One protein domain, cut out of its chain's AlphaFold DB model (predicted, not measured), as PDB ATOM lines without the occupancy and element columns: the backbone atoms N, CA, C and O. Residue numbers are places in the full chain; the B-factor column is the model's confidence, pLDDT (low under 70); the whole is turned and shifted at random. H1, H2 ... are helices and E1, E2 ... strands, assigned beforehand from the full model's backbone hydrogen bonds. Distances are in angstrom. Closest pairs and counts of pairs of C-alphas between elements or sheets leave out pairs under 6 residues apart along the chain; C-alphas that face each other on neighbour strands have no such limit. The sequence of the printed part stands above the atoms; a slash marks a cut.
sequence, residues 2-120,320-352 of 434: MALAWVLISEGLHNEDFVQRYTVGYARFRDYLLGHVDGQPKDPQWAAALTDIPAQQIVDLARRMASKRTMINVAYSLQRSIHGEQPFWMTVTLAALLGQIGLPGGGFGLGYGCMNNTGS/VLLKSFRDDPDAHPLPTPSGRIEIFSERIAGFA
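Overview. This is residues 2 to 120 and 320 to 352 of the 434 residues of the protein "S/N-oxide reductase, molybdopterin guanine dinucleotide-containing" of Pseudomonas savastanoi pv. glycinea (UniProt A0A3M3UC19). The long helix H6 lies in the middle, with a small sheet of two strands, E1 and E2, along one side of it and H1 on another; H3, H4 and H5 gather round H1, while H2 packs on residues 96 to 97 of H6. Past the cut, H7 and a long stretch without a named element, residues 328 to 345, lead to H8 at the rim. The 152 printed residues have eight named helices and two named strands, in the order H1 H2 H3 H4 H5 E1 H6 E2 H7 H8; the sheet is parallel and the class mostly helix. The whole is compact and rounded, with a radius of gyration of the C-alphas of 15.5 A and spans of 42 by 35 by 32 A.

Arrangement. E1, residues 71 to 74, and E2, residues 107 to 110, are parallel neighbours at 23 degrees; N 72 and O 107 are 2.9 A apart and N 109 and O 72 2.8 A, both within hydrogen-bond range. With H6, residues 85 to 98, they form a strand-helix-strand unit, two parallel strands joined through a helix, with a right-handed crossover. The closest C-alphas of H6 and E2 are those of Ala 95 and Gly 107, 5.2 A apart. H1, residues 2 to 10, is the hub, touching four helices. It touches H6 at a shallow tilt of 26 degrees, the same way, closest at the C-alphas of Ala 5 and Leu 94, 5.8 A. It touches H5, residues 55 to 67, at a steep tilt of 63 degrees, closest at the C-alphas of Leu 4 and Ala 62, 5.1 A. It touches H4, residues 44 to 51, at a shallow tilt of 5 degrees, opposite ways, closest at the C-alphas of Ala 3 and Pro 44, 5.1 A. H1 and H3, residues 26 to 33, only just touch, with 3 pairs of C-alphas within 8 A, the closest those of Trp 6 and Leu 33, 6.4 A. H2, residues 16 to 22, touches H6 through residues 96 to 97 of H6 alone, closest at the C-alphas of Val 19 and Leu 97, 6.3 A. H7, residues 323 to 327, and H8, residues 346 to 350, touch no helix. Each O i to N i+4 pair is within hydrogen-bond range in H1, H2, H3, H5, H6, H7 and H8, and 3 of 4 in H4.

Along the chain. H6 is 20.6 A long, H5 18.9 A, H1 12.1 A, E2 10.5 A, H3 10.3 A, H4 10.2 A, H2 10.1 A, E1 9.8 A, H7 6.1 A and H8 6.0 A. H1 begins at C-alpha 2 (221.157, 248.454, 159.036), and H8 ends at C-alpha 350 (222.982, 251.768, 182.022).

Size, cuts and confidence. The C-alphas farthest apart, those of Asp 52 and Ala 331, are 44.8 A apart. Residues 121 to 319 are not printed, and C-alphas 120 and 320 are 11.3 A apart across the cut. The link from H7 to H8 is long, with 18 residues; in it, residues 341 to 342 pair in parallel with residues 23 to 24. The mean pLDDT of the printed part is 96.2, and no printed residue is under 70.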
ATOM      1  N   MET A   2     220.377 249.575 158.480       98.56
ATOM      2  CA  MET A   2     221.157 248.454 159.036       98.56
ATOM      3  C   MET A   2     221.745 247.536 157.955       98.56
ATOM      4  O   MET A   2     222.953 247.359 157.932       98.56
ATOM      5  N   ALA A   3     220.952 247.093 156.976       98.75
ATOM      6  CA  ALA A   3     221.480 246.288 155.867       98.75
ATOM      7  C   ALA A   3     222.501 247.007 154.971       98.75
ATOM      8  O   ALA A   3     223.388 246.364 154.423       98.75
ATOM      9  N   LEU A   4     222.444 248.341 154.869       98.88
ATOM     10  CA  LEU A   4     223.500 249.102 154.188       98.88
ATOM     11  C   LEU A   4     224.808 249.013 154.980       98.88
ATOM     12  O   LEU A   4     225.847 248.706 154.410       98.88
ATOM     13  N   ALA A   5     224.745 249.230 156.299       98.81
ATOM     14  CA  ALA A   5     225.893 249.070 157.188       98.81
ATOM     15  C   ALA A   5     226.434 247.631 157.174       98.81
ATOM     16  O   ALA A   5     227.646 247.447 157.198       98.81
ATOM     17  N   TRP A   6     225.552 246.631 157.081       98.81
ATOM     18  CA  TRP A   6     225.940 245.226 157.002       98.81
ATOM     19  C   TRP A   6     226.803 244.978 155.766       98.81
ATOM     20  O   TRP A   6     227.910 244.477 155.916       98.81
ATOM     21  N   VAL A   7     226.366 245.442 154.586       98.88
ATOM     22  CA  VAL A   7     227.134 245.321 153.331       98.88
ATOM     23  C   VAL A   7     228.478 246.046 153.425       98.88
ATOM     24  O   VAL A   7     229.499 245.502 153.009       98.88
ATOM     25  N   LEU A   8     228.508 247.254 154.005       98.88
ATOM     26  CA  LEU A   8     229.760 248.000 154.179       98.88
ATOM     27  C   LEU A   8     230.780 247.241 155.040       98.88
ATOM     28  O   LEU A   8     231.979 247.301 154.779       98.88
ATOM     29  N   ILE A   9     230.314 246.538 156.070       98.56
ATOM     30  CA  ILE A   9     231.175 245.772 156.973       98.56
ATOM     31  C   ILE A   9     231.579 244.443 156.328       98.56
ATOM     32  O   ILE A   9     232.766 244.134 156.288       98.56
ATOM     33  N   SER A  10     230.623 243.679 155.793       98.50
ATOM     34  CA  SER A  10     230.862 242.341 155.240       98.50
ATOM     35  C   SER A  10     231.761 242.350 154.003       98.50
ATOM     36  O   SER A  10     232.480 241.387 153.766       98.50
ATOM     37  N   GLU A  11     231.721 243.425 153.210       98.62
ATOM     38  CA  GLU A  11     232.563 243.595 152.018       98.62
ATOM     39  C   GLU A  11     233.843 244.405 152.286       98.62
ATOM     40  O   GLU A  11     234.597 244.672 151.354       98.62
ATOM     41  N   GLY A  12     234.102 244.826 153.533       98.38
ATOM     42  CA  GLY A  12     235.292 245.620 153.870       98.38
ATOM     43  C   GLY A  12     235.306 247.025 153.248       98.38
ATOM     44  O   GLY A  12     236.365 247.562 152.949       98.38
ATOM     45  N   LEU A  13     234.131 247.620 153.021       98.69
ATOM     46  CA  LEU A  13     233.965 248.941 152.396       98.69
ATOM     47  C   LEU A  13     233.822 250.094 153.404       98.69
ATOM     48  O   LEU A  13     233.804 251.259 153.008       98.69
ATOM     49  N   HIS A  14     233.658 249.791 154.693       98.50
ATOM     50  CA  HIS A  14     233.639 250.797 155.754       98.50
ATOM     51  C   HIS A  14     235.038 251.390 155.997       98.50
ATOM     52  O   HIS A  14     236.058 250.739 155.793       98.50
ATOM     53  N   ASN A  15     235.095 252.644 156.444       98.56
ATOM     54  CA  ASN A  15     236.346 253.338 156.724       98.56
ATOM     55  C   ASN A  15     236.867 252.971 158.124       98.56
ATOM     56  O   ASN A  15     236.456 253.570 159.122       98.56
ATOM     57  N   GLU A  16     237.757 251.982 158.193       97.88
ATOM     58  CA  GLU A  16     238.301 251.467 159.457       97.88
ATOM     59  C   GLU A  16     239.037 252.537 160.272       97.88
ATOM     60  O   GLU A  16     238.764 252.679 161.466       97.88
ATOM     61  N   ASP A  17     239.889 253.344 159.633       98.31
ATOM     62  CA  ASP A  17     240.643 254.416 160.298       98.31
ATOM     63  C   ASP A  17     239.710 255.418 160.984       98.31
ATOM     64  O   ASP A  17     239.935 255.831 162.126       98.31
ATOM     65  N   PHE A  18     238.626 255.804 160.302       98.69
ATOM     66  CA  PHE A  18     237.656 256.727 160.866       98.69
ATOM     67  C   PHE A  18     236.925 256.099 162.056       98.69
ATOM     68  O   PHE A  18     236.777 256.725 163.106       98.69
ATOM     69  N   VAL A  19     236.479 254.851 161.915       98.56
ATOM     70  CA  VAL A  19     235.770 254.144 162.987       98.56
ATOM     71  C   VAL A  19     236.657 254.011 164.226       98.56
ATOM     72  O   VAL A  19     236.205 254.330 165.326       98.56
ATOM     73  N   GLN A  20     237.921 253.622 164.067       98.19
ATOM     74  CA  GLN A  20     238.849 253.451 165.187       98.19
ATOM     75  C   GLN A  20     239.202 254.777 165.872       98.19
ATOM     76  O   GLN A  20     239.291 254.832 167.097       98.19
ATOM     77  N   ARG A  21     239.397 255.857 165.104       98.31
ATOM     78  CA  ARG A  21     239.868 257.139 165.648       98.31
ATOM     79  C   ARG A  21     238.754 258.018 166.222       98.31
ATOM     80  O   ARG A  21     238.981 258.725 167.206       98.31
ATOM     81  N   TYR A  22     237.570 258.006 165.611       98.75
ATOM     82  CA  TYR A  22     236.511 258.987 165.885       98.75
ATOM     83  C   TYR A  22     235.281 258.401 166.582       98.75
ATOM     84  O   TYR A  22     234.358 259.154 166.902       98.75
ATOM     85  N   THR A  23     235.237 257.087 166.832       98.81
ATOM     86  CA  THR A  23     234.067 256.423 167.424       98.81
ATOM     87  C   THR A  23     234.433 255.527 168.604       98.81
ATOM     88  O   THR A  23     235.584 255.134 168.768       98.81
ATOM     89  N   VAL A  24     233.436 255.179 169.417       98.69
ATOM     90  CA  VAL A  24     233.524 254.117 170.433       98.69
ATOM     91  C   VAL A  24     232.354 253.147 170.287       98.69
ATOM     92  O   VAL A  24     231.283 253.511 169.796       98.69
ATOM     93  N   GLY A  25     232.544 251.895 170.714       98.12
ATOM     94  CA  GLY A  25     231.460 250.907 170.760       98.12
ATOM     95  C   GLY A  25     231.188 250.128 169.470       98.12
ATOM     96  O   GLY A  25     230.251 249.329 169.435       98.12
ATOM     97  N   TYR A  26     232.007 250.309 168.428       98.38
ATOM     98  CA  TYR A  26     231.828 249.657 167.125       98.38
ATOM     99  C   TYR A  26     231.689 248.131 167.215       98.38
ATOM    100  O   TYR A  26     230.785 247.574 166.600       98.38
ATOM    101  N   ALA A  27     232.534 247.458 168.005       98.12
ATOM    102  CA  ALA A  27     232.530 245.997 168.099       98.12
ATOM    103  C   ALA A  27     231.167 245.434 168.541       98.12
ATOM    104  O   ALA A  27     230.646 244.530 167.894       98.12
ATOM    105  N   ARG A  28     230.540 246.031 169.570       97.81
ATOM    106  CA  ARG A  28     229.222 245.600 170.079       97.81
ATOM    107  C   ARG A  28     228.137 245.757 169.011       97.81
ATOM    108  O   ARG A  28     227.344 244.845 168.797       97.81
ATOM    109  N   PHE A  29     228.142 246.885 168.299       98.44
ATOM    110  CA  PHE A  29     227.206 247.123 167.200       98.44
ATOM    111  C   PHE A  29     227.437 246.177 166.016       98.44
ATOM    112  O   PHE A  29     226.478 245.623 165.483       98.44
ATOM    113  N   ARG A  30     228.697 245.963 165.613       98.44
ATOM    114  CA  ARG A  30     229.072 245.034 164.540       98.44
ATOM    115  C   ARG A  30     228.572 243.624 164.846       98.44
ATOM    116  O   ARG A  30     227.965 243.004 163.982       98.44
ATOM    117  N   ASP A  31     228.797 243.139 166.063       98.38
ATOM    118  CA  ASP A  31     228.403 241.788 166.464       98.38
ATOM    119  C   ASP A  31     226.875 241.620 166.455       98.38
ATOM    120  O   ASP A  31     226.370 240.607 165.972       98.38
ATOM    121  N   TYR A  32     226.116 242.637 166.879       98.50
ATOM    122  CA  TYR A  32     224.659 242.662 166.705       98.50
ATOM    123  C   TYR A  32     224.244 242.665 165.225       98.50
ATOM    124  O   TYR A  32     223.348 241.925 164.815       98.50
ATOM    125  N   LEU A  33     224.897 243.489 164.403       98.12
ATOM    126  CA  LEU A  33     224.548 243.642 162.995       98.12
ATOM    127  C   LEU A  33     224.794 242.351 162.203       98.12
ATOM    128  O   LEU A  33     223.974 241.979 161.366       98.12
ATOM    129  N   LEU A  34     225.896 241.654 162.493       98.31
ATOM    130  CA  LEU A  34     226.253 240.369 161.889       98.31
ATOM    131  C   LEU A  34     225.444 239.187 162.451       98.31
ATOM    132  O   LEU A  34     225.566 238.079 161.938       98.31
ATOM    133  N   GLY A  35     224.598 239.410 163.463       97.94
ATOM    134  CA  GLY A  35     223.765 238.372 164.070       97.94
ATOM    135  C   GLY A  35     224.488 237.506 165.104       97.94
ATOM    136  O   GLY A  35     223.956 236.479 165.510       97.94
ATOM    137  N   HIS A  36     225.679 237.893 165.570       98.06
ATOM    138  CA  HIS A  36     226.410 237.150 166.607       98.06
ATOM    139  C   HIS A  36     225.738 237.235 167.986       98.06
ATOM    140  O   HIS A  36     225.993 236.396 168.845       98.06
ATOM    141  N   VAL A  37     224.900 238.254 168.204       95.81
ATOM    142  CA  VAL A  37     224.217 238.495 169.486       95.81
ATOM    143  C   VAL A  37     222.826 237.858 169.526       95.81
ATOM    144  O   VAL A  37     222.452 237.287 170.545       95.81
ATOM    145  N   ASP A  38     222.060 237.952 168.438       95.62
ATOM    146  CA  ASP A  38     220.646 237.554 168.393       95.62
ATOM    147  C   ASP A  38     220.334 236.459 167.359       95.62
ATOM    148  O   ASP A  38     219.179 236.077 167.190       95.62
ATOM    149  N   GLY A  39     221.352 235.944 166.662       97.38
ATOM    150  CA  GLY A  39     221.201 234.913 165.637       97.38
ATOM    151  C   GLY A  39     220.612 235.405 164.311       97.38
ATOM    152  O   GLY A  39     220.437 234.591 163.407       97.38
ATOM    153  N   GLN A  40     220.324 236.704 164.161       97.75
ATOM    154  CA  GLN A  40     219.715 237.272 162.957       97.75
ATOM    155  C   GLN A  40     220.658 238.287 162.303       97.75
ATOM    156  O   GLN A  40     220.678 239.458 162.696       97.75
ATOM    157  N   PRO A  41     221.406 237.904 161.254       98.25
ATOM    158  CA  PRO A  41     222.135 238.865 160.443       98.25
ATOM    159  C   PRO A  41     221.178 239.922 159.891       98.25
ATOM    160  O   PRO A  41     220.118 239.599 159.348       98.25
ATOM    161  N   LYS A  42     221.541 241.198 160.022       98.62
ATOM    162  CA  LYS A  42     220.768 242.322 159.474       98.62
ATOM    163  C   LYS A  42     221.130 242.556 158.009       98.62
ATOM    164  O   LYS A  42     221.454 243.676 157.622       98.62
ATOM    165  N   ASP A  43     221.129 241.484 157.227       98.69
ATOM    166  CA  ASP A  43     221.585 241.443 155.840       98.69
ATOM    167  C   ASP A  43     220.543 242.031 154.851       98.69
ATOM    168  O   ASP A  43     219.436 242.425 155.246       98.69
ATOM    169  N   PRO A  44     220.877 242.159 153.552       98.75
ATOM    170  CA  PRO A  44     219.943 242.672 152.549       98.75
ATOM    171  C   PRO A  44     218.662 241.846 152.374       98.75
ATOM    172  O   PRO A  44     217.636 242.413 152.001       98.75
ATOM    173  N   GLN A  45     218.683 240.543 152.654       98.31
ATOM    174  CA  GLN A  45     217.539 239.645 152.478       98.31
ATOM    175  C   GLN A  45     216.555 239.813 153.631       98.31
ATOM    176  O   GLN A  45     215.353 239.947 153.404       98.31
ATOM    177  N   TRP A  46     217.079 239.911 154.851       98.06
ATOM    178  CA  TRP A  46     216.341 240.312 156.039       98.06
ATOM    179  C   TRP A  46     215.648 241.664 155.828       98.06
ATOM    180  O   TRP A  46     214.445 241.790 156.046       98.06
ATOM    181  N   ALA A  47     216.373 242.671 155.332       98.19
ATOM    182  CA  ALA A  47     215.783 243.986 155.089       98.19
ATOM    183  C   ALA A  47     214.747 243.978 153.953       98.19
ATOM    184  O   ALA A  47     213.753 244.702 154.040       98.19
ATOM    185  N   ALA A  48     214.950 243.173 152.907       98.12
ATOM    186  CA  ALA A  48     213.999 243.057 151.804       98.12
ATOM    187  C   ALA A  48     212.634 242.538 152.275       98.12
ATOM    188  O   ALA A  48     211.611 243.076 151.863       98.12
ATOM    189  N   ALA A  49     212.619 241.574 153.201       95.88
ATOM    190  CA  ALA A  49     211.388 241.040 153.787       95.88
ATOM    191  C   ALA A  49     210.612 242.058 154.647       95.88
ATOM    192  O   ALA A  49     209.418 241.886 154.865       95.88
ATOM    193  N   LEU A  50     211.279 243.107 155.144       94.62
ATOM    194  CA  LEU A  50     210.682 244.119 156.024       94.62
ATOM    195  C   LEU A  50     210.278 245.412 155.309       94.62
ATOM    196  O   LEU A  50     209.510 246.201 155.857       94.62
ATOM    197  N   THR A  51     210.865 245.691 154.145       94.44
ATOM    198  CA  THR A  51     210.785 247.016 153.502       94.44
ATOM    199  C   THR A  51     210.215 246.989 152.093       94.44
ATOM    200  O   THR A  51     210.036 248.058 151.513       94.44
ATOM    201  N   ASP A  52     209.999 245.800 151.525       93.12
ATOM    202  CA  ASP A  52     209.654 245.576 150.115       93.12
ATOM    203  C   ASP A  52     210.698 246.124 149.115       93.12
ATOM    204  O   ASP A  52     210.458 246.191 147.908       93.12
ATOM    205  N   ILE A  53     211.896 246.492 149.592       97.94
ATOM    206  CA  ILE A  53     213.016 246.925 148.751       97.94
ATOM    207  C   ILE A  53     213.826 245.689 148.336       97.94
ATOM    208  O   ILE A  53     214.326 244.977 149.208       97.94
ATOM    209  N   PRO A  54     214.046 245.439 147.031       98.50
ATOM    210  CA  PRO A  54     214.840 244.298 146.591       98.50
ATOM    211  C   PRO A  54     216.256 244.309 147.181       98.50
ATOM    212  O   PRO A  54     216.961 245.317 147.104       98.50
ATOM    213  N   ALA A  55     216.710 243.160 147.688       98.69
ATOM    214  CA  ALA A  55     218.020 243.009 148.327       98.69
ATOM    215  C   ALA A  55     219.184 243.543 147.471       98.69
ATOM    216  O   ALA A  55     220.066 244.238 147.976       98.69
ATOM    217  N   GLN A  56     219.156 243.301 146.156       98.69
ATOM    218  CA  GLN A  56     220.192 243.791 145.243       98.69
ATOM    219  C   GLN A  56     220.273 245.325 145.212       98.69
ATOM    220  O   GLN A  56     221.368 245.878 145.179       98.69
ATOM    221  N   GLN A  57     219.139 246.030 145.303       98.81
ATOM    222  CA  GLN A  57     219.143 247.497 145.343       98.81
ATOM    223  C   GLN A  57     219.816 248.028 146.615       98.81
ATOM    224  O   GLN A  57     220.481 249.065 146.569       98.81
ATOM    225  N   ILE A  58     219.677 247.315 147.738       98.81
ATOM    226  CA  ILE A  58     220.347 247.644 149.002       98.81
ATOM    227  C   ILE A  58     221.865 247.481 148.845       98.81
ATOM    228  O   ILE A  58     222.613 248.395 149.193       98.81
ATOM    229  N   VAL A  59     222.317 246.363 148.265       98.88
ATOM    230  CA  VAL A  59     223.742 246.101 147.985       98.88
ATOM    231  C   VAL A  59     224.333 247.175 147.069       98.88
ATOM    232  O   VAL A  59     225.343 247.799 147.401       98.88
ATOM    233  N   ASP A  60     223.673 247.452 145.943       98.81
ATOM    234  CA  ASP A  60     224.141 248.431 144.960       98.81
ATOM    235  C   ASP A  60     224.179 249.848 145.539       98.81
ATOM    236  O   ASP A  60     225.061 250.645 145.208       98.81
ATOM    237  N   LEU A  61     223.228 250.193 146.412       98.81
ATOM    238  CA  LEU A  61     223.242 251.467 147.118       98.81
ATOM    239  C   LEU A  61     224.427 251.556 148.086       98.81
ATOM    240  O   LEU A  61     225.151 252.547 148.030       98.81
ATOM    241  N   ALA A  62     224.677 250.537 148.912       98.81
ATOM    242  CA  ALA A  62     225.798 250.540 149.856       98.81
ATOM    243  C   ALA A  62     227.155 250.712 149.145       98.81
ATOM    244  O   ALA A  62     227.941 251.588 149.512       98.81
ATOM    245  N   ARG A  63     227.391 249.966 148.058       98.81
ATOM    246  CA  ARG A  63     228.617 250.074 147.241       98.81
ATOM    247  C   ARG A  63     228.775 251.453 146.592       98.81
ATOM    248  O   ARG A  63     229.871 252.023 146.564       98.81
ATOM    249  N   ARG A  64     227.683 252.042 146.087       98.75
ATOM    250  CA  ARG A  64     227.700 253.415 145.550       98.75
ATOM    251  C   ARG A  64     227.999 254.448 146.633       98.75
ATOM    252  O   ARG A  64     228.779 255.359 146.379       98.75
ATOM    253  N   MET A  65     227.419 254.294 147.825       98.69
ATOM    254  CA  MET A  65     227.666 255.195 148.954       98.69
ATOM    255  C   MET A  65     229.142 255.178 149.377       98.69
ATOM    256  O   MET A  65     229.708 256.242 149.617       98.69
ATOM    257  N   ALA A  66     229.773 253.998 149.406       98.50
ATOM    258  CA  ALA A  66     231.192 253.843 149.739       98.50
ATOM    259  C   ALA A  66     232.138 254.432 148.675       98.50
ATOM    260  O   ALA A  66     233.153 255.037 149.008       98.50
ATOM    261  N   SER A  67     231.801 254.292 147.389       98.25
ATOM    262  CA  SER A  67     232.665 254.722 146.273       98.25
ATOM    263  C   SER A  67     232.559 256.206 145.903       98.25
ATOM    264  O   SER A  67     233.272 256.671 145.009       98.25
ATOM    265  N   LYS A  68     231.662 256.966 146.542       98.38
ATOM    266  CA  LYS A  68     231.381 258.373 146.217       98.38
ATOM    267  C   LYS A  68     231.358 259.242 147.469       98.38
ATOM    268  O   LYS A  68     231.145 258.761 148.581       98.38
ATOM    269  N   ARG A  69     231.532 260.555 147.277       98.25
ATOM    270  CA  ARG A  69     231.190 261.547 148.304       98.25
ATOM    271  C   ARG A  69     229.674 261.504 148.518       98.25
ATOM    272  O   ARG A  69     228.921 261.766 147.585       98.25
ATOM    273  N   THR A  70     229.257 261.143 149.726       98.31
ATOM    274  CA  THR A  70     227.877 260.815 150.086       98.31
ATOM    275  C   THR A  70     227.459 261.596 151.327       98.31
ATOM    276  O   THR A  70     228.085 261.499 152.383       98.31
ATOM    277  N   MET A  71     226.351 262.323 151.200       96.12
ATOM    278  CA  MET A  71     225.645 262.969 152.304       96.12
ATOM    279  C   MET A  71     224.371 262.179 152.613       96.12
ATOM    280  O   MET A  71     223.525 262.002 151.735       96.12
ATOM    281  N   ILE A  72     224.211 261.726 153.857       96.75
ATOM    282  CA  ILE A  72     222.994 261.044 154.311       96.75
ATOM    283  C   ILE A  72     222.051 262.075 154.925       96.75
ATOM    284  O   ILE A  72     222.274 262.542 156.038       96.75
ATOM    285  N   ASN A  73     220.983 262.423 154.215       94.00
ATOM    286  CA  ASN A  73     219.965 263.343 154.717       94.00
ATOM    287  C   ASN A  73     218.704 262.579 155.135       94.00
ATOM    288  O   ASN A  73     218.144 261.838 154.326       94.00
ATOM    289  N   VAL A  74     218.236 262.785 156.369       93.25
ATOM    290  CA  VAL A  74     216.992 262.176 156.868       93.25
ATOM    291  C   VAL A  74     215.988 263.223 157.341       93.25
ATOM    292  O   VAL A  74     216.333 264.269 157.899       93.25
ATOM    293  N   ALA A  75     214.709 262.931 157.103       91.44
ATOM    294  CA  ALA A  75     213.600 263.793 157.485       91.44
ATOM    295  C   ALA A  75     213.250 263.649 158.975       91.44
ATOM    296  O   ALA A  75     213.301 262.558 159.544       91.44
ATOM    297  N   TYR A  76     212.779 264.739 159.588       92.44
ATOM    298  CA  TYR A  76     212.312 264.738 160.981       92.44
ATOM    299  C   TYR A  76     211.059 263.892 161.214       92.44
ATOM    300  O   TYR A  76     210.722 263.632 162.363       92.44
ATOM    301  N   SER A  77     210.353 263.450 160.172       92.31
ATOM    302  CA  SER A  77     209.203 262.554 160.331       92.31
ATOM    303  C   SER A  77     209.595 261.185 160.891       92.31
ATOM    304  O   SER A  77     208.812 260.613 161.641       92.31
ATOM    305  N   LEU A  78     210.803 260.685 160.597       92.38
ATOM    306  CA  LEU A  78     211.222 259.335 161.001       92.38
ATOM    307  C   LEU A  78     211.280 259.156 162.526       92.38
ATOM    308  O   LEU A  78     210.990 258.068 163.019       92.38
ATOM    309  N   GLN A  79     211.598 260.226 163.261       94.06
ATOM    310  CA  GLN A  79     211.650 260.206 164.726       94.06
ATOM    311  C   GLN A  79     210.297 260.465 165.405       94.06
ATOM    312  O   GLN A  79     210.167 260.279 166.606       94.06
ATOM    313  N   ARG A  80     209.246 260.823 164.652       94.19
ATOM    314  CA  ARG A  80     207.883 260.977 165.196       94.19
ATOM    315  C   ARG A  80     207.104 259.671 165.097       94.19
ATOM    316  O   ARG A  80     206.031 259.614 164.501       94.19
ATOM    317  N   SER A  81     207.680 258.602 165.629       92.62
ATOM    318  CA  SER A  81     207.045 257.289 165.696       92.62
ATOM    319  C   SER A  81     207.576 256.505 166.893       92.62
ATOM    320  O   SER A  81     208.539 256.929 167.526       92.62
ATOM    321  N   ILE A  82     206.951 255.369 167.203       94.44
ATOM    322  CA  ILE A  82     207.466 254.429 168.208       94.44
ATOM    323  C   ILE A  82     208.908 254.042 167.830       94.44
ATOM    324  O   ILE A  82     209.168 253.743 166.659       94.44
ATOM    325  N   HIS A  83     209.815 254.069 168.812       96.50
ATOM    326  CA  HIS A  83     211.266 253.875 168.653       96.50
ATOM    327  C   HIS A  83     211.932 254.920 167.734       96.50
ATOM    328  O   HIS A  83     212.843 254.610 166.961       96.50
ATOM    329  N   GLY A  84     211.444 256.164 167.771       96.50
ATOM    330  CA  GLY A  84     211.885 257.266 166.912       96.50
ATOM    331  C   GLY A  84     213.354 257.673 167.074       96.50
ATOM    332  O   GLY A  84     213.920 258.319 166.191       96.50
ATOM    333  N   GLU A  85     214.002 257.248 168.152       97.38
ATOM    334  CA  GLU A  85     215.421 257.442 168.443       97.38
ATOM    335  C   GLU A  85     216.305 256.614 167.492       97.38
ATOM    336  O   GLU A  85     217.364 257.069 167.044       97.38
ATOM    337  N   GLN A  86     215.846 255.410 167.128       98.00
ATOM    338  CA  GLN A  86     216.644 254.408 166.412       98.00
ATOM    339  C   GLN A  86     217.047 254.846 164.991       98.00
ATOM    340  O   GLN A  86     218.226 254.713 164.642       98.00
ATOM    341  N   PRO A  87     216.156 255.414 164.146       96.88
ATOM    342  CA  PRO A  87     216.537 255.863 162.806       96.88
ATOM    343  C   PRO A  87     217.615 256.951 162.813       96.88
ATOM    344  O   PRO A  87     218.484 256.962 161.941       96.88
ATOM    345  N   PHE A  88     217.582 257.862 163.789       97.44
ATOM    346  CA  PHE A  88     218.549 258.956 163.884       97.44
ATOM    347  C   PHE A  88     219.907 258.447 164.358       97.44
ATOM    348  O   PHE A  88     220.923 258.755 163.733       97.44
ATOM    349  N   TRP A  89     219.926 257.593 165.383       98.38
ATOM    350  CA  TRP A  89     221.165 256.974 165.847       98.38
ATOM    351  C   TRP A  89     221.807 256.127 164.741       98.38
ATOM    352  O   TRP A  89     222.986 256.293 164.430       98.38
ATOM    353  N   MET A  90     221.010 255.313 164.040       98.50
ATOM    354  CA  MET A  90     221.486 254.514 162.908       98.50
ATOM    355  C   MET A  90     221.983 255.374 161.733       98.50
ATOM    356  O   MET A  90     222.901 254.960 161.026       98.50
ATOM    357  N   THR A  91     221.419 256.568 161.519       98.38
ATOM    358  CA  THR A  91     221.900 257.516 160.495       98.38
ATOM    359  C   THR A  91     223.328 257.961 160.791       98.38
ATOM    360  O   THR A  91     224.186 257.898 159.910       98.38
ATOM    361  N   VAL A  92     223.600 258.365 162.037       98.38
ATOM    362  CA  VAL A  92     224.942 258.785 162.466       98.38
ATOM    363  C   VAL A  92     225.916 257.609 162.404       98.38
ATOM    364  O   VAL A  92     227.014 257.765 161.875       98.38
ATOM    365  N   THR A  93     225.501 256.418 162.847       98.81
ATOM    366  CA  THR A  93     226.320 255.199 162.754       98.81
ATOM    367  C   THR A  93     226.674 254.865 161.306       98.81
ATOM    368  O   THR A  93     227.843 254.647 161.001       98.81
ATOM    369  N   LEU A  94     225.711 254.889 160.378       98.88
ATOM    370  CA  LEU A  94     225.978 254.644 158.957       98.88
ATOM    371  C   LEU A  94     226.922 255.701 158.358       98.88
ATOM    372  O   LEU A  94     227.827 255.356 157.599       98.88
ATOM    373  N   ALA A  95     226.752 256.976 158.720       98.75
ATOM    374  CA  ALA A  95     227.641 258.053 158.284       98.75
ATOM    375  C   ALA A  95     229.071 257.890 158.826       98.75
ATOM    376  O   ALA A  95     230.035 258.169 158.109       98.75
ATOM    377  N   ALA A  96     229.214 257.415 160.067       98.75
ATOM    378  CA  ALA A  96     230.504 257.115 160.675       98.75
ATOM    379  C   ALA A  96     231.196 255.935 159.976       98.75
ATOM    380  O   ALA A  96     232.382 256.034 159.676       98.75
ATOM    381  N   LEU A  97     230.457 254.877 159.616       98.88
ATOM    382  CA  LEU A  97     231.003 253.746 158.849       98.88
ATOM    383  C   LEU A  97     231.505 254.159 157.462       98.88
ATOM    384  O   LEU A  97     232.502 253.622 156.993       98.88
ATOM    385  N   LEU A  98     230.865 255.129 156.804       98.75
ATOM    386  CA  LEU A  98     231.381 255.689 155.547       98.75
ATOM    387  C   LEU A  98     232.647 256.543 155.747       98.75
ATOM    388  O   LEU A  98     233.390 256.768 154.794       98.75
ATOM    389  N   GLY A  99     232.879 257.064 156.955       98.50
ATOM    390  CA  GLY A  99     234.059 257.858 157.311       98.50
ATOM    391  C   GLY A  99     234.117 259.266 156.718       98.50
ATOM    392  O   GLY A  99     235.184 259.886 156.685       98.50
ATOM    393  N   GLN A 100     232.988 259.792 156.231       98.62
ATOM    394  CA  GLN A 100     232.938 261.061 155.487       98.62
ATOM    395  C   GLN A 100     232.473 262.266 156.321       98.62
ATOM    396  O   GLN A 100     232.427 263.382 155.805       98.62
ATOM    397  N   ILE A 101     232.143 262.065 157.601       98.50
ATOM    398  CA  ILE A 101     231.784 263.143 158.538       98.50
ATOM    399  C   ILE A 101     232.956 264.128 158.654       98.50
ATOM    400  O   ILE A 101     234.100 263.703 158.817       98.50
ATOM    401  N   GLY A 102     232.682 265.434 158.559       97.06
ATOM    402  CA  GLY A 102     233.705 266.489 158.576       97.06
ATOM    403  C   GLY A 102     234.325 266.822 157.218       97.06
ATOM    404  O   GLY A 102     235.234 267.646 157.162       97.06
ATOM    405  N   LEU A 103     233.861 266.209 156.125       97.19
ATOM    406  CA  LEU A 103     234.288 266.550 154.766       97.19
ATOM    407  C   LEU A 103     233.203 267.352 154.021       97.19
ATOM    408  O   LEU A 103     232.018 267.058 154.186       97.19
ATOM    409  N   PRO A 104     233.566 268.305 153.137       94.44
ATOM    410  CA  PRO A 104     232.592 269.042 152.325       94.44
ATOM    411  C   PRO A 104     231.673 268.109 151.517       94.44
ATOM    412  O   PRO A 104     232.152 267.252 150.772       94.44
ATOM    413  N   GLY A 105     230.354 268.237 151.669       93.44
ATOM    414  CA  GLY A 105     229.375 267.377 150.985       93.44
ATOM    415  C   GLY A 105     229.332 265.916 151.461       93.44
ATOM    416  O   GLY A 105     228.726 265.084 150.790       93.44
ATOM    417  N   GLY A 106     229.988 265.582 152.577       95.81
ATOM    418  CA  GLY A 106     229.983 264.251 153.188       95.81
ATOM    419  C   GLY A 106     229.373 264.248 154.591       95.81
ATOM    420  O   GLY A 106     229.188 265.297 155.206       95.81
ATOM    421  N   GLY A 107     229.081 263.057 155.111       96.94
ATOM    422  CA  GLY A 107     228.545 262.880 156.461       96.94
ATOM    423  C   GLY A 107     227.025 262.763 156.465       96.94
ATOM    424  O   GLY A 107     226.462 262.001 155.677       96.94
ATOM    425  N   PHE A 108     226.364 263.476 157.376       95.94
ATOM    426  CA  PHE A 108     224.912 263.424 157.519       95.94
ATOM    427  C   PHE A 108     224.292 264.808 157.714       95.94
ATOM    428  O   PHE A 108     224.943 265.752 158.155       95.94
ATOM    429  N   GLY A 109     223.005 264.900 157.399       92.06
ATOM    430  CA  GLY A 109     222.176 266.079 157.568       92.06
ATOM    431  C   GLY A 109     220.842 265.701 158.192       92.06
ATOM    432  O   GLY A 109     220.181 264.766 157.744       92.06
ATOM    433  N   LEU A 110     220.437 266.430 159.229       90.25
ATOM    434  CA  LEU A 110     219.156 266.222 159.894       90.25
ATOM    435  C   LEU A 110     218.293 267.459 159.658       90.25
ATOM    436  O   LEU A 110     218.504 268.491 160.290       90.25
ATOM    437  N   GLY A 111     217.300 267.347 158.775       84.00
ATOM    438  CA  GLY A 111     216.298 268.400 158.596       84.00
ATOM    439  C   GLY A 111     216.570 269.422 157.490       84.00
ATOM    440  O   GLY A 111     215.853 270.414 157.435       84.00
ATOM    441  N   TYR A 112     217.494 269.168 156.553       87.50
ATOM    442  CA  TYR A 112     217.689 270.033 155.368       87.50
ATOM    443  C   TYR A 112     216.389 270.299 154.588       87.50
ATOM    444  O   TYR A 112     216.213 271.368 154.021       87.50
ATOM    445  N   GLY A 113     215.473 269.325 154.550       81.62
ATOM    446  CA  GLY A 113     214.202 269.451 153.826       81.62
ATOM    447  C   GLY A 113     213.067 270.118 154.610       81.62
ATOM    448  O   GLY A 113     211.998 270.326 154.046       81.62
ATOM    449  N   CYS A 114     213.245 270.400 155.904       80.56
ATOM    450  CA  CYS A 114     212.183 270.958 156.752       80.56
ATOM    451  C   CYS A 114     212.615 272.149 157.610       80.56
ATOM    452  O   CYS A 114     211.765 272.793 158.216       80.56
ATOM    453  N   MET A 115     213.913 272.438 157.673       81.88
ATOM    454  CA  MET A 115     214.480 273.546 158.419       81.88
ATOM    455  C   MET A 115     215.249 274.439 157.450       81.88
ATOM    456  O   MET A 115     216.329 274.070 156.995       81.88
ATOM    457  N   ASN A 116     214.744 275.650 157.203       74.75
ATOM    458  CA  ASN A 116     215.430 276.649 156.365       74.75
ATOM    459  C   ASN A 116     216.818 277.034 156.900       74.75
ATOM    460  O   ASN A 116     217.626 277.620 156.192       74.75
ATOM    461  N   ASN A 117     217.095 276.689 158.157       75.81
ATOM    462  CA  ASN A 117     218.340 276.988 158.829       75.81
ATOM    463  C   ASN A 117     219.445 275.944 158.558       75.81
ATOM    464  O   ASN A 117     220.623 276.200 158.801       75.81
ATOM    465  N   THR A 118     219.103 274.739 158.116       77.62
ATOM    466  CA  THR A 118     220.094 273.671 157.977       77.62
ATOM    467  C   THR A 118     220.740 273.806 156.606       77.62
ATOM    468  O   THR A 118     220.077 273.652 155.588       77.62
ATOM    469  N   GLY A 119     222.033 274.139 156.576       74.94
ATOM    470  CA  GLY A 119     222.776 274.372 155.335       74.94
ATOM    471  C   GLY A 119     222.788 275.812 154.822       74.94
ATOM    472  O   GLY A 119     223.539 276.095 153.896       74.94
ATOM    473  N   SER A 120     222.025 276.730 155.422       75.38
ATOM    474  CA  SER A 120     222.152 278.161 155.131       75.38
ATOM    475  C   SER A 120     223.430 278.696 155.790       75.38
ATOM    476  O   SER A 120     223.537 278.666 157.021       75.38
ATOM    477  N   VAL A 320     231.218 273.320 157.378       91.25
ATOM    478  CA  VAL A 320     231.280 271.863 157.237       91.25
ATOM    479  C   VAL A 320     231.043 271.218 158.599       91.25
ATOM    480  O   VAL A 320     231.826 271.400 159.534       91.25
ATOM    481  N   LEU A 321     229.969 270.428 158.693       92.12
ATOM    482  CA  LEU A 321     229.561 269.731 159.911       92.12
ATOM    483  C   LEU A 321     230.730 268.946 160.522       92.12
ATOM    484  O   LEU A 321     231.270 268.051 159.878       92.12
ATOM    485  N   LEU A 322     231.056 269.240 161.784       95.75
ATOM    486  CA  LEU A 322     232.097 268.560 162.565       95.75
ATOM    487  C   LEU A 322     233.499 268.597 161.928       95.75
ATOM    488  O   LEU A 322     234.315 267.713 162.181       95.75
ATOM    489  N   LYS A 323     233.809 269.624 161.123       95.81
ATOM    490  CA  LYS A 323     235.143 269.782 160.527       95.81
ATOM    491  C   LYS A 323     236.260 269.863 161.571       95.81
ATOM    492  O   LYS A 323     237.235 269.139 161.439       95.81
ATOM    493  N   SER A 324     236.107 270.678 162.615       96.81
ATOM    494  CA  SER A 324     237.124 270.808 163.672       96.81
ATOM    495  C   SER A 324     237.377 269.486 164.404       96.81
ATOM    496  O   SER A 324     238.527 269.098 164.578       96.81
ATOM    497  N   PHE A 325     236.311 268.753 164.745       98.38
ATOM    498  CA  PHE A 325     236.402 267.406 165.321       98.38
ATOM    499  C   PHE A 325     237.100 266.422 164.375       98.38
ATOM    500  O   PHE A 325     237.885 265.592 164.820       98.38
ATOM    501  N   ARG A 326     236.841 266.502 163.064       98.19
ATOM    502  CA  ARG A 326     237.542 265.667 162.084       98.19
ATOM    503  C   ARG A 326     239.032 266.006 162.019       98.19
ATOM    504  O   ARG A 326     239.847 265.087 161.988       98.19
ATOM    505  N   ASP A 327     239.366 267.291 161.955       98.00
ATOM    506  CA  ASP A 327     240.746 267.762 161.827       98.00
ATOM    507  C   ASP A 327     241.580 267.347 163.054       98.00
ATOM    508  O   ASP A 327     242.682 266.823 162.894       98.00
ATOM    509  N   ASP A 328     241.027 267.503 164.264       98.00
ATOM    510  CA  ASP A 328     241.646 267.054 165.513       98.00
ATOM    511  C   ASP A 328     240.580 266.697 166.574       98.00
ATOM    512  O   ASP A 328     240.034 267.597 167.226       98.00
ATOM    513  N   PRO A 329     240.274 265.400 166.777       97.75
ATOM    514  CA  PRO A 329     239.240 264.977 167.717       97.75
ATOM    515  C   PRO A 329     239.677 265.069 169.185       97.75
ATOM    516  O   PRO A 329     238.815 265.005 170.061       97.75
ATOM    517  N   ASP A 330     240.978 265.195 169.466       97.62
ATOM    518  CA  ASP A 330     241.514 265.330 170.825       97.62
ATOM    519  C   ASP A 330     241.498 266.788 171.280       97.62
ATOM    520  O   ASP A 330     241.124 267.073 172.417       97.62
ATOM    521  N   ALA A 331     241.826 267.716 170.378       98.19
ATOM    522  CA  ALA A 331     241.694 269.149 170.637       98.19
ATOM    523  C   ALA A 331     240.235 269.635 170.579       98.19
ATOM    524  O   ALA A 331     239.881 270.597 171.260       98.19
ATOM    525  N   HIS A 332     239.378 268.978 169.788       98.19
ATOM    526  CA  HIS A 332     237.971 269.355 169.609       98.19
ATOM    527  C   HIS A 332     237.013 268.189 169.896       98.19
ATOM    528  O   HIS A 332     236.253 267.798 169.004       98.19
ATOM    529  N   PRO A 333     237.019 267.620 171.116       98.38
ATOM    530  CA  PRO A 333     236.181 266.477 171.447       98.38
ATOM    531  C   PRO A 333     234.691 266.828 171.370       98.38
ATOM    532  O   PRO A 333     234.270 267.959 171.626       98.38
ATOM    533  N   LEU A 334     233.868 265.829 171.044       98.44
ATOM    534  CA  LEU A 334     232.414 265.963 171.115       98.44
ATOM    535  C   LEU A 334     231.953 266.044 172.581       98.44
ATOM    536  O   LEU A 334     232.613 265.493 173.459       98.44
ATOM    537  N   PRO A 335     230.790 266.652 172.873       97.56
ATOM    538  CA  PRO A 335     230.230 266.715 174.226       97.56
ATOM    539  C   PRO A 335     229.587 265.379 174.660       97.56
ATOM    540  O   PRO A 335     228.497 265.347 175.231       97.56
ATOM    541  N   THR A 336     230.239 264.261 174.355       98.25
ATOM    542  CA  THR A 336     229.876 262.909 174.794       98.25
ATOM    543  C   THR A 336     230.809 262.475 175.927       98.25
ATOM    544  O   THR A 336     231.918 263.002 176.031       98.25
ATOM    545  N   PRO A 337     230.411 261.514 176.781       97.94
ATOM    546  CA  PRO A 337     231.295 260.969 177.817       97.94
ATOM    547  C   PRO A 337     232.680 260.543 177.308       97.94
ATOM    548  O   PRO A 337     233.672 260.744 178.000       97.94
ATOM    549  N   SER A 338     232.747 259.977 176.101       97.88
ATOM    550  CA  SER A 338     233.999 259.546 175.464       97.88
ATOM    551  C   SER A 338     234.755 260.640 174.698       97.88
ATOM    552  O   SER A 338     235.874 260.398 174.251       97.88
ATOM    553  N   GLY A 339     234.156 261.810 174.461       98.38
ATOM    554  CA  GLY A 339     234.697 262.808 173.531       98.38
ATOM    555  C   GLY A 339     234.590 262.419 172.047       98.38
ATOM    556  O   GLY A 339     235.089 263.142 171.182       98.38
ATOM    557  N   ARG A 340     233.961 261.278 171.733       98.56
ATOM    558  CA  ARG A 340     233.867 260.661 170.397       98.56
ATOM    559  C   ARG A 340     232.415 260.367 170.004       98.56
ATOM    560  O   ARG A 340     231.489 260.575 170.788       98.56
ATOM    561  N   ILE A 341     232.197 259.883 168.780       98.75
ATOM    562  CA  ILE A 341     230.879 259.404 168.340       98.75
ATOM    563  C   ILE A 341     230.589 258.062 169.027       98.75
ATOM    564  O   ILE A 341     231.254 257.060 168.765       98.75
ATOM    565  N   GLU A 342     229.581 258.028 169.894       98.75
ATOM    566  CA  GLU A 342     229.177 256.810 170.604       98.75
ATOM    567  C   GLU A 342     228.251 255.955 169.724       98.75
ATOM    568  O   GLU A 342     227.037 256.162 169.680       98.75
ATOM    569  N   ILE A 343     228.824 254.981 169.003       98.75
ATOM    570  CA  ILE A 343     228.034 253.936 168.323       98.75
ATOM    571  C   ILE A 343     227.355 253.055 169.377       98.75
ATOM    572  O   ILE A 343     226.197 252.680 169.211       98.75
ATOM    573  N   PHE A 344     228.072 252.770 170.467       98.62
ATOM    574  CA  PHE A 344     227.502 252.246 171.702       98.62
ATOM    575  C   PHE A 344     227.658 253.286 172.816       98.62
ATOM    576  O   PHE A 344     228.772 253.749 173.056       98.62
ATOM    577  N   SER A 345     226.572 253.618 173.513       98.62
ATOM    578  CA  SER A 345     226.571 254.500 174.679       98.62
ATOM    579  C   SER A 345     226.359 253.703 175.964       98.62
ATOM    580  O   SER A 345     225.266 253.199 176.232       98.62
ATOM    581  N   GLU A 346     227.399 253.639 176.801       98.25
ATOM    582  CA  GLU A 346     227.325 252.994 178.123       98.25
ATOM    583  C   GLU A 346     226.314 253.688 179.045       98.25
ATOM    584  O   GLU A 346     225.668 253.040 179.864       98.25
ATOM    585  N   ARG A 347     226.114 255.002 178.875       97.94
ATOM    586  CA  ARG A 347     225.114 255.756 179.638       97.94
ATOM    587  C   ARG A 347     223.697 255.262 179.347       97.94
ATOM    588  O   ARG A 347     222.971 254.964 180.286       97.94
ATOM    589  N   ILE A 348     223.324 255.168 178.069       98.31
ATOM    590  CA  ILE A 348     221.986 254.704 177.661       98.31
ATOM    591  C   ILE A 348     221.804 253.232 178.037       98.31
ATOM    592  O   ILE A 348     220.775 252.868 178.599       98.31
ATOM    593  N   ALA A 349     222.826 252.397 177.816       98.12
ATOM    594  CA  ALA A 349     222.801 251.002 178.247       98.12
ATOM    595  C   ALA A 349     222.541 250.863 179.759       98.12
ATOM    596  O   ALA A 349     221.766 250.004 180.173       98.12
ATOM    597  N   GLY A 350     223.148 251.736 180.570       98.06
ATOM    598  CA  GLY A 350     222.982 251.768 182.022       98.06
ATOM    599  C   GLY A 350     221.572 252.123 182.503       98.06
ATOM    600  O   GLY A 350     221.245 251.819 183.646       98.06
ATOM    601  N   PHE A 351     220.722 252.713 181.655       98.19
ATOM    602  CA  PHE A 351     219.312 252.949 181.991       98.19
ATOM    603  C   PHE A 351     218.472 251.667 181.960       98.19
ATOM    604  O   PHE A 351     217.397 251.639 182.549       98.19
ATOM    605  N   ALA A 352     218.959 250.613 181.294       97.25
ATOM    606  CA  ALA A 352     218.292 249.316 181.180       97.25
ATOM    607  C   ALA A 352     216.864 249.381 180.592       97.25
ATOM    608  O   ALA A 352     216.010 248.554 180.914       97.25
TER     609      ALA A 352